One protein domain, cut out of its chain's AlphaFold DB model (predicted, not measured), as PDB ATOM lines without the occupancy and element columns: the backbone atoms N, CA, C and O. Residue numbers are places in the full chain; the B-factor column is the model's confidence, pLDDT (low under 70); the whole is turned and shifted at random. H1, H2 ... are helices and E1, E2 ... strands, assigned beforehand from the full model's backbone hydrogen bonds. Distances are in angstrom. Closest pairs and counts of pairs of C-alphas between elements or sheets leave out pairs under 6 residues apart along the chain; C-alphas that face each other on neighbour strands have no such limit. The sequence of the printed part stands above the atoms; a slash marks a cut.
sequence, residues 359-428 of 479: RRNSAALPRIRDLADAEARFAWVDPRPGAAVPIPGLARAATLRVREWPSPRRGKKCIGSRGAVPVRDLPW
ATOM      1  N   ARG A 359      -9.275  29.907  37.210       80.94
ATOM      2  CA  ARG A 359      -8.559  30.869  36.346       80.94
ATOM      3  C   ARG A 359      -8.345  30.311  34.932       80.94
ATOM      4  O   ARG A 359      -8.516  31.040  33.956       80.94
ATOM      5  N   ARG A 360      -8.004  29.026  34.814       85.62
ATOM      6  CA  ARG A 360      -7.771  28.309  33.550       85.62
ATOM      7  C   ARG A 360      -9.056  28.144  32.737       85.62
ATOM      8  O   ARG A 360      -9.079  28.491  31.560       85.62
ATOM      9  N   ASN A 361     -10.139  27.695  33.365       86.38
ATOM     10  CA  ASN A 361     -11.410  27.446  32.681       86.38
ATOM     11  C   ASN A 361     -12.110  28.765  32.316       86.38
ATOM     12  O   ASN A 361     -12.632  28.904  31.214       86.38
ATOM     13  N   SER A 362     -12.020  29.792  33.169       82.88
ATOM     14  CA  SER A 362     -12.498  31.140  32.823       82.88
ATOM     15  C   SER A 362     -11.654  31.845  31.752       82.88
ATOM     16  O   SER A 362     -12.158  32.748  31.083       82.88
ATOM     17  N   ALA A 363     -10.394  31.443  31.546       83.62
ATOM     18  CA  ALA A 363      -9.577  31.906  30.425       83.62
ATOM     19  C   ALA A 363      -9.953  31.259  29.083       83.62
ATOM     20  O   ALA A 363      -9.713  31.875  28.048       83.62
ATOM     21  N   ALA A 364     -10.544  30.060  29.104       85.56
ATOM     22  CA  ALA A 364     -11.030  29.369  27.911       85.56
ATOM     23  C   ALA A 364     -12.382  29.911  27.403       85.56
ATOM     24  O   ALA A 364     -12.741  29.681  26.250       85.56
ATOM     25  N   LEU A 365     -13.128  30.648  28.234       85.62
ATOM     26  CA  LEU A 365     -14.398  31.252  27.831       85.62
ATOM     27  C   LEU A 365     -14.211  32.343  26.756       85.62
ATOM     28  O   LEU A 365     -13.310  33.181  26.879       85.62
ATOM     29  N   PRO A 366     -15.115  32.433  25.759       84.12
ATOM     30  CA  PRO A 366     -15.125  33.529  24.799       84.12
ATOM     31  C   PRO A 366     -15.229  34.905  25.465       84.12
ATOM     32  O   PRO A 366     -15.845  35.073  26.526       84.12
ATOM     33  N   ARG A 367     -14.681  35.920  24.785       82.56
ATOM     34  CA  ARG A 367     -14.872  37.335  25.145       82.56
ATOM     35  C   ARG A 367     -16.363  37.680  25.187       82.56
ATOM     36  O   ARG A 367     -17.163  37.057  24.495       82.56
ATOM     37  N   ILE A 368     -16.711  38.681  25.993       81.62
ATOM     38  CA  ILE A 368     -18.085  39.186  26.057       81.62
ATOM     39  C   ILE A 368     -18.476  39.809  24.720       81.62
ATOM     40  O   ILE A 368     -17.705  40.601  24.172       81.62
ATOM     41  N   ARG A 369     -19.663  39.452  24.224       79.31
ATOM     42  CA  ARG A 369     -20.223  39.990  22.976       79.31
ATOM     43  C   ARG A 369     -21.013  41.280  23.200       79.31
ATOM     44  O   ARG A 369     -20.786  42.257  22.495       79.31
ATOM     45  N   ASP A 370     -21.893  41.294  24.198       79.31
ATOM     46  CA  ASP A 370     -22.860  42.370  24.437       79.31
ATOM     47  C   ASP A 370     -23.231  42.509  25.932       79.31
ATOM     48  O   ASP A 370     -22.633  41.879  26.811       79.31
ATOM     49  N   LEU A 371     -24.195  43.387  26.236       78.12
ATOM     50  CA  LEU A 371     -24.673  43.625  27.601       78.12
ATOM     51  C   LEU A 371     -25.456  42.432  28.177       78.12
ATOM     52  O   LEU A 371     -25.309  42.152  29.363       78.12
ATOM     53  N   ALA A 372     -26.232  41.708  27.368       79.94
ATOM     54  CA  ALA A 372     -27.021  40.566  27.830       79.94
ATOM     55  C   ALA A 372     -26.118  39.372  28.190       79.94
ATOM     56  O   ALA A 372     -26.325  38.722  29.216       79.94
ATOM     57  N   ASP A 373     -25.054  39.137  27.418       80.38
ATOM     58  CA  ASP A 373     -23.967  38.214  27.759       80.38
ATOM     59  C   ASP A 373     -23.290  38.638  29.079       80.38
ATOM     60  O   ASP A 373     -23.125  37.823  29.989       80.38
ATOM     61  N   ALA A 374     -22.978  39.928  29.262       76.81
ATOM     62  CA  ALA A 374     -22.421  40.425  30.524       76.81
ATOM     63  C   ALA A 374     -23.361  40.231  31.732       76.81
ATOM     64  O   ALA A 374     -22.900  39.851  32.814       76.81
ATOM     65  N   GLU A 375     -24.663  40.455  31.560       78.81
ATOM     66  CA  GLU A 375     -25.691  40.243  32.584       78.81
ATOM     67  C   GLU A 375     -25.876  38.760  32.923       78.81
ATOM     68  O   GLU A 375     -25.883  38.396  34.103       78.81
ATOM     69  N   ALA A 376     -25.911  37.883  31.919       82.31
ATOM     70  CA  ALA A 376     -25.966  36.439  32.120       82.31
ATOM     71  C   ALA A 376     -24.741  35.931  32.904       82.31
ATOM     72  O   ALA A 376     -24.891  35.132  33.832       82.31
ATOM     73  N   ARG A 377     -23.533  36.445  32.626       83.06
ATOM     74  CA  ARG A 377     -22.305  36.076  33.361       83.06
ATOM     75  C   ARG A 377     -22.344  36.460  34.845       83.06
ATOM     76  O   ARG A 377     -21.859  35.692  35.675       83.06
ATOM     77  N   PHE A 378     -23.009  37.556  35.228       76.81
ATOM     78  CA  PHE A 378     -23.194  37.904  36.648       76.81
ATOM     79  C   PHE A 378     -23.977  36.856  37.455       76.81
ATOM     80  O   PHE A 378     -23.834  36.813  38.686       76.81
ATOM     81  N   ALA A 379     -24.786  36.015  36.802       79.75
ATOM     82  CA  ALA A 379     -25.475  34.911  37.463       79.75
ATOM     83  C   ALA A 379     -24.490  33.825  37.947       79.75
ATOM     84  O   ALA A 379     -24.728  33.225  38.992       79.75
ATOM     85  N   TRP A 380     -23.349  33.648  37.270       80.50
ATOM     86  CA  TRP A 380     -22.321  32.640  37.584       80.50
ATOM     87  C   TRP A 380     -21.353  33.043  38.701       80.50
ATOM     88  O   TRP A 380     -20.615  32.199  39.202       80.50
ATOM     89  N   VAL A 381     -21.355  34.309  39.133       72.56
ATOM     90  CA  VAL A 381     -20.469  34.776  40.218       72.56
ATOM     91  C   VAL A 381     -20.917  34.257  41.591       72.56
ATOM     92  O   VAL A 381     -20.076  33.956  42.435       72.56
ATOM     93  N   ASP A 382     -22.231  34.142  41.816       71.00
ATOM     94  CA  ASP A 382     -22.800  33.537  43.033       71.00
ATOM     95  C   ASP A 382     -24.206  32.920  42.793       71.00
ATOM     96  O   ASP A 382     -25.220  33.460  43.247       71.00
ATOM     97  N   PRO A 383     -24.303  31.824  42.015       73.50
ATOM     98  CA  PRO A 383     -25.574  31.192  41.627       73.50
ATOM     99  C   PRO A 383     -26.150  30.319  42.747       73.50
ATOM    100  O   PRO A 383     -25.485  29.397  43.198       73.50
ATOM    101  N   ARG A 384     -27.387  30.504  43.218       76.81
ATOM    102  CA  ARG A 384     -27.941  29.607  44.265       76.81
ATOM    103  C   ARG A 384     -27.849  28.121  43.831       76.81
ATOM    104  O   ARG A 384     -28.222  27.830  42.697       76.81
ATOM    105  N   PRO A 385     -27.344  27.186  44.668       78.31
ATOM    106  CA  PRO A 385     -27.269  25.769  44.301       78.31
ATOM    107  C   PRO A 385     -28.626  25.228  43.832       78.31
ATOM    108  O   PRO A 385     -29.657  25.556  44.413       78.31
ATOM    109  N   GLY A 386     -28.632  24.458  42.742       79.69
ATOM    110  CA  GLY A 386     -29.852  23.939  42.113       79.69
ATOM    111  C   GLY A 386     -30.663  24.946  41.290       79.69
ATOM    112  O   GLY A 386     -31.536  24.519  40.533       79.69
ATOM    113  N   ALA A 387     -30.377  26.250  41.367       84.06
ATOM    114  CA  ALA A 387     -31.027  27.233  40.506       84.06
ATOM    115  C   ALA A 387     -30.592  27.067  39.041       84.06
ATOM    116  O   ALA A 387     -29.460  26.685  38.742       84.06
ATOM    117  N   ALA A 388     -31.505  27.392  38.128       89.19
ATOM    118  CA  ALA A 388     -31.206  27.503  36.708       89.19
ATOM    119  C   ALA A 388     -30.386  28.777  36.451       89.19
ATOM    120  O   ALA A 388     -30.832  29.878  36.780       89.19
ATOM    121  N   VAL A 389     -29.194  28.627  35.877       88.38
ATOM    122  CA  VAL A 389     -28.285  29.735  35.554       88.38
ATOM    123  C   VAL A 389     -28.245  29.903  34.029       88.38
ATOM    124  O   VAL A 389     -28.007  28.906  33.346       88.38
ATOM    125  N   PRO A 390     -28.495  31.099  33.458       89.94
ATOM    126  CA  PRO A 390     -28.465  31.301  32.006       89.94
ATOM    127  C   PRO A 390     -27.071  31.017  31.448       89.94
ATOM    128  O   PRO A 390     -26.093  31.448  32.051       89.94
ATOM    129  N   ILE A 391     -26.966  30.323  30.313       90.12
ATOM    130  CA  ILE A 391     -25.682  30.003  29.670       90.12
ATOM    131  C   ILE A 391     -25.270  31.185  28.769       90.12
ATOM    132  O   ILE A 391     -25.922  31.423  27.749       90.12
ATOM    133  N   PRO A 392     -24.226  31.958  29.116       87.81
ATOM    134  CA  PRO A 392     -23.872  33.177  28.394       87.81
ATOM    135  C   PRO A 392     -23.203  32.897  27.042       87.81
ATOM    136  O   PRO A 392     -22.310  32.050  26.939       87.81
ATOM    137  N   GLY A 393     -23.608  33.655  26.019       84.88
ATOM    138  CA  GLY A 393     -23.027  33.635  24.672       84.88
ATOM    139  C   GLY A 393     -23.584  32.582  23.701       84.88
ATOM    140  O   GLY A 393     -23.086  32.505  22.574       84.88
ATOM    141  N   LEU A 394     -24.592  31.797  24.100       86.38
ATOM    142  CA  LEU A 394     -25.303  30.875  23.202       86.38
ATOM    143  C   LEU A 394     -26.135  31.618  22.144       86.38
ATOM    144  O   LEU A 394     -26.546  32.761  22.357       86.38
ATOM    145  N   ALA A 395     -26.425  30.953  21.024       81.81
ATOM    146  CA  ALA A 395     -27.314  31.476  19.984       81.81
ATOM    147  C   ALA A 395     -28.795  31.441  20.403       81.81
ATOM    148  O   ALA A 395     -29.578  32.300  19.996       81.81
ATOM    149  N   ARG A 396     -29.185  30.462  21.229       84.12
ATOM    150  CA  ARG A 396     -30.511  30.377  21.857       84.12
ATOM    151  C   ARG A 396     -30.373  30.440  23.374       84.12
ATOM    152  O   ARG A 396     -29.489  29.815  23.952       84.12
ATOM    153  N   ALA A 397     -31.266  31.180  24.030       86.44
ATOM    154  CA  ALA A 397     -31.272  31.278  25.485       86.44
ATOM    155  C   ALA A 397     -31.561  29.904  26.117       86.44
ATOM    156  O   ALA A 397     -32.642  29.345  25.939       86.44
ATOM    157  N   ALA A 398     -30.598  29.380  26.875       91.31
ATOM    158  CA  ALA A 398     -30.729  28.145  27.641       91.31
ATOM    159  C   ALA A 398     -30.172  28.329  29.058       91.31
ATOM    160  O   ALA A 398     -29.511  29.327  29.361       91.31
ATOM    161  N   THR A 399     -30.440  27.365  29.940       92.69
ATOM    162  CA  THR A 399     -29.996  27.408  31.340       92.69
ATOM    163  C   THR A 399     -29.354  26.095  31.765       92.69
ATOM    164  O   THR A 399     -29.746  25.035  31.290       92.69
ATOM    165  N   LEU A 400     -28.400  26.173  32.692       90.69
ATOM    166  CA  LEU A 400     -27.720  25.039  33.312       90.69
ATOM    167  C   LEU A 400     -28.119  24.957  34.793       90.69
ATOM    168  O   LEU A 400     -28.056  25.958  35.512       90.69
ATOM    169  N   ARG A 401     -28.538  23.776  35.265       91.00
ATOM    170  CA  ARG A 401     -28.911  23.527  36.670       91.00
ATOM    171  C   ARG A 401     -27.798  22.778  37.394       91.00
ATOM    172  O   ARG A 401     -27.771  21.549  37.459       91.00
ATOM    173  N   VAL A 402     -26.894  23.540  37.998       85.00
ATOM    174  CA  VAL A 402     -25.797  23.005  38.814       85.00
ATOM    175  C   VAL A 402     -26.287  22.815  40.253       85.00
ATOM    176  O   VAL A 402     -26.386  23.770  41.033       85.00
ATOM    177  N   ARG A 403     -26.642  21.568  40.599       80.38
ATOM    178  CA  ARG A 403     -27.226  21.193  41.904       80.38
ATOM    179  C   ARG A 403     -26.295  21.446  43.096       80.38
ATOM    180  O   ARG A 403     -26.771  21.815  44.160       80.38
ATOM    181  N   GLU A 404     -24.988  21.291  42.912       76.06
ATOM    182  CA  GLU A 404     -23.965  21.491  43.945       76.06
ATOM    183  C   GLU A 404     -22.741  22.158  43.308       76.06
ATOM    184  O   GLU A 404     -22.379  21.812  42.187       76.06
ATOM    185  N   TRP A 405     -22.117  23.110  44.003       74.38
ATOM    186  CA  TRP A 405     -20.981  23.878  43.489       74.38
ATOM    187  C   TRP A 405     -19.723  23.560  44.308       74.38
ATOM    188  O   TRP A 405     -19.707  23.899  45.491       74.38
ATOM    189  N   PRO A 406     -18.682  22.934  43.718       66.31
ATOM    190  CA  PRO A 406     -17.557  22.385  44.479       66.31
ATOM    191  C   PRO A 406     -16.723  23.400  45.269       66.31
ATOM    192  O   PRO A 406     -16.265  23.084  46.365       66.31
ATOM    193  N   SER A 407     -16.486  24.600  44.725       56.59
ATOM    194  CA  SER A 407     -15.516  25.538  45.303       56.59
ATOM    195  C   SER A 407     -16.171  26.622  46.192       56.59
ATOM    196  O   SER A 407     -17.160  27.240  45.785       56.59
ATOM    197  N   PRO A 408     -15.626  26.930  47.395       49.56
ATOM    198  CA  PRO A 408     -16.229  27.892  48.328       49.56
ATOM    199  C   PRO A 408     -16.205  29.321  47.779       49.56
ATOM    200  O   PRO A 408     -15.171  29.998  47.785       49.56
ATOM    201  N   ARG A 409     -17.335  29.790  47.252       52.12
ATOM    202  CA  ARG A 409     -17.419  31.047  46.497       52.12
ATOM    203  C   ARG A 409     -16.918  32.236  47.302       52.12
ATOM    204  O   ARG A 409     -17.434  32.579  48.361       52.12
ATOM    205  N   ARG A 410     -15.892  32.869  46.749       47.22
ATOM    206  CA  ARG A 410     -15.333  34.146  47.182       47.22
ATOM    207  C   ARG A 410     -15.024  34.914  45.909       47.22
ATOM    208  O   ARG A 410     -14.647  34.298  44.915       47.22
ATOM    209  N   GLY A 411     -15.242  36.219  45.939       52.00
ATOM    210  CA  GLY A 411     -15.252  37.077  44.761       52.00
ATOM    211  C   GLY A 411     -16.387  38.089  44.872       52.00
ATOM    212  O   GLY A 411     -17.440  37.803  45.443       52.00
ATOM    213  N   LYS A 412     -16.166  39.303  44.372       52.66
ATOM    214  CA  LYS A 412     -17.195  40.351  44.318       52.66
ATOM    215  C   LYS A 412     -17.789  40.369  42.910       52.66
ATOM    216  O   LYS A 412     -17.087  40.086  41.947       52.66
ATOM    217  N   LYS A 413     -19.066  40.740  42.767       57.50
ATOM    218  CA  LYS A 413     -19.676  40.983  41.448       57.50
ATOM    219  C   LYS A 413     -19.052  42.237  40.821       57.50
ATOM    220  O   LYS A 413     -19.501  43.351  41.085       57.50
ATOM    221  N   CYS A 414     -18.002  42.057  40.025       54.28
ATOM    222  CA  CYS A 414     -17.267  43.119  39.341       54.28
ATOM    223  C   CYS A 414     -17.107  42.820  37.844       54.28
ATOM    224  O   CYS A 414     -17.124  41.667  37.422       54.28
ATOM    225  N   ILE A 415     -16.966  43.875  37.038       52.66
ATOM    226  CA  ILE A 415     -16.705  43.775  35.597       52.66
ATOM    227  C   ILE A 415     -15.197  43.951  35.395       52.66
ATOM    228  O   ILE A 415     -14.692  45.068  35.496       52.66
ATOM    229  N   GLY A 416     -14.478  42.853  35.157       53.47
ATOM    230  CA  GLY A 416     -13.052  42.871  34.812       53.47
ATOM    231  C   GLY A 416     -12.801  43.136  33.322       53.47
ATOM    232  O   GLY A 416     -13.720  43.409  32.554       53.47
ATOM    233  N   SER A 417     -11.555  42.974  32.865       50.38
ATOM    234  CA  SER A 417     -11.191  43.071  31.435       50.38
ATOM    235  C   SER A 417     -11.766  41.939  30.568       50.38
ATOM    236  O   SER A 417     -11.915  42.103  29.360       50.38
ATOM    237  N   ARG A 418     -12.138  40.810  31.186       50.00
ATOM    238  CA  ARG A 418     -12.964  39.730  30.605       50.00
ATOM    239  C   ARG A 418     -14.445  39.832  31.028       50.00
ATOM    240  O   ARG A 418     -15.221  38.908  30.814       50.00
ATOM    241  N   GLY A 419     -14.818  40.957  31.639       52.84
ATOM    242  CA  GLY A 419     -16.132  41.273  32.188       52.84
ATOM    243  C   GLY A 419     -16.507  40.522  33.463       52.84
ATOM    244  O   GLY A 419     -15.651  40.306  34.319       52.84
ATOM    245  N   ALA A 420     -17.796  40.199  33.614       52.56
ATOM    246  CA  ALA A 420     -18.420  39.684  34.840       52.56
ATOM    247  C   ALA A 420     -18.110  38.201  35.137       52.56
ATOM    248  O   ALA A 420     -19.000  37.378  35.328       52.56
ATOM    249  N   VAL A 421     -16.825  37.859  35.163       49.16
ATOM    250  CA  VAL A 421     -16.300  36.546  35.559       49.16
ATOM    251  C   VAL A 421     -16.072  36.544  37.080       49.16
ATOM    252  O   VAL A 421     -15.691  37.585  37.619       49.16
ATOM    253  N   PRO A 422     -16.259  35.421  37.804       48.25
ATOM    254  CA  PRO A 422     -15.829  35.312  39.198       48.25
ATOM    255  C   PRO A 422     -14.310  35.513  39.325       48.25
ATOM    256  O   PRO A 422     -13.521  34.594  39.114       48.25
ATOM    257  N   VAL A 423     -13.895  36.728  39.687       45.62
ATOM    258  CA  VAL A 423     -12.509  37.049  40.044       45.62
ATOM    259  C   VAL A 423     -12.361  36.941  41.560       45.62
ATOM    260  O   VAL A 423     -12.966  37.713  42.310       45.62
ATOM    261  N   ARG A 424     -11.526  35.998  42.008       47.50
ATOM    262  CA  ARG A 424     -10.941  36.034  43.351       47.50
ATOM    263  C   ARG A 424      -9.789  37.036  43.335       47.50
ATOM    264  O   ARG A 424      -8.842  36.881  42.578       47.50
ATOM    265  N   ASP A 425      -9.962  38.093  44.122       37.00
ATOM    266  CA  ASP A 425      -8.940  39.045  44.559       37.00
ATOM    267  C   ASP A 425      -7.981  39.591  43.482       37.00
ATOM    268  O   ASP A 425      -6.786  39.306  43.459       37.00
ATOM    269  N   LEU A 426      -8.493  40.510  42.654       39.94
ATOM    270  CA  LEU A 426      -7.648  41.594  42.142       39.94
ATOM    271  C   LEU A 426      -7.548  42.705  43.205       39.94
ATOM    272  O   LEU A 426      -8.575  43.045  43.808       39.94
ATOM    273  N   PRO A 427      -6.368  43.329  43.406       39.38
ATOM    274  CA  PRO A 427      -6.282  44.583  44.141       39.38
ATOM    275  C   PRO A 427      -7.200  45.641  43.505       39.38
ATOM    276  O   PRO A 427      -7.520  45.606  42.315       39.38
ATOM    277  N   TRP A 428      -7.671  46.552  44.354       36.81
ATOM    278  CA  TRP A 428      -8.912  47.328  44.218       36.81
ATOM    279  C   TRP A 428      -9.079  48.152  42.920       36.81
ATOM    280  O   TRP A 428     -10.206  48.459  42.526       36.81
TER     281      TRP A 428
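This is residues 359 to 428 of the 479 residues of an uncharacterized protein of Deltaproteobacteria bacterium (UniProt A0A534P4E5). With little regular structure, this domain is a small two-stranded hairpin, E1 and E2, with helix H2 beside E1 and a long loop, residues 402 to 428, running from E2 round to the other side of H2. The short helix H1 lies away from these elements. The printed part has 70 residues, 21 of them in named elements, in the order H1, H2, E1, E2; the class is mixed and the sheet antiparallel. It is compact, with a radius of gyration of the C-alphas of 12.0 A and spans of 35 by 28 by 19 A.

E1, residues 388 to 390, and E2, residues 399 to 401, form an antiparallel hairpin at 146 degrees; N 389 and O 400, 2.9 A apart, are within hydrogen-bond range. H2, residues 371 to 379, comes closest to E1 at the C-alphas of Ala 376 and Pro 390, 5.7 A. H1, residues 359 to 364, is apart from H2, E1 and E2. Every O i to N i+4 pair is within range in H1, and 4 of 5 in H2.

H1 begins at C-alpha 359 (-8.559, 30.869, 36.346) and spans 8.9 A; H2 spans 13.2 A, E1 6.6 A. E2 spans 6.7 A, ending at C-alpha 401 (-28.911, 23.527, 36.670).

The C-alphas farthest apart, those of Arg 396 and Pro 427, are 35.9 A apart. The printed part has no cut, and pLDDT is under 70 at residues 406 to 428.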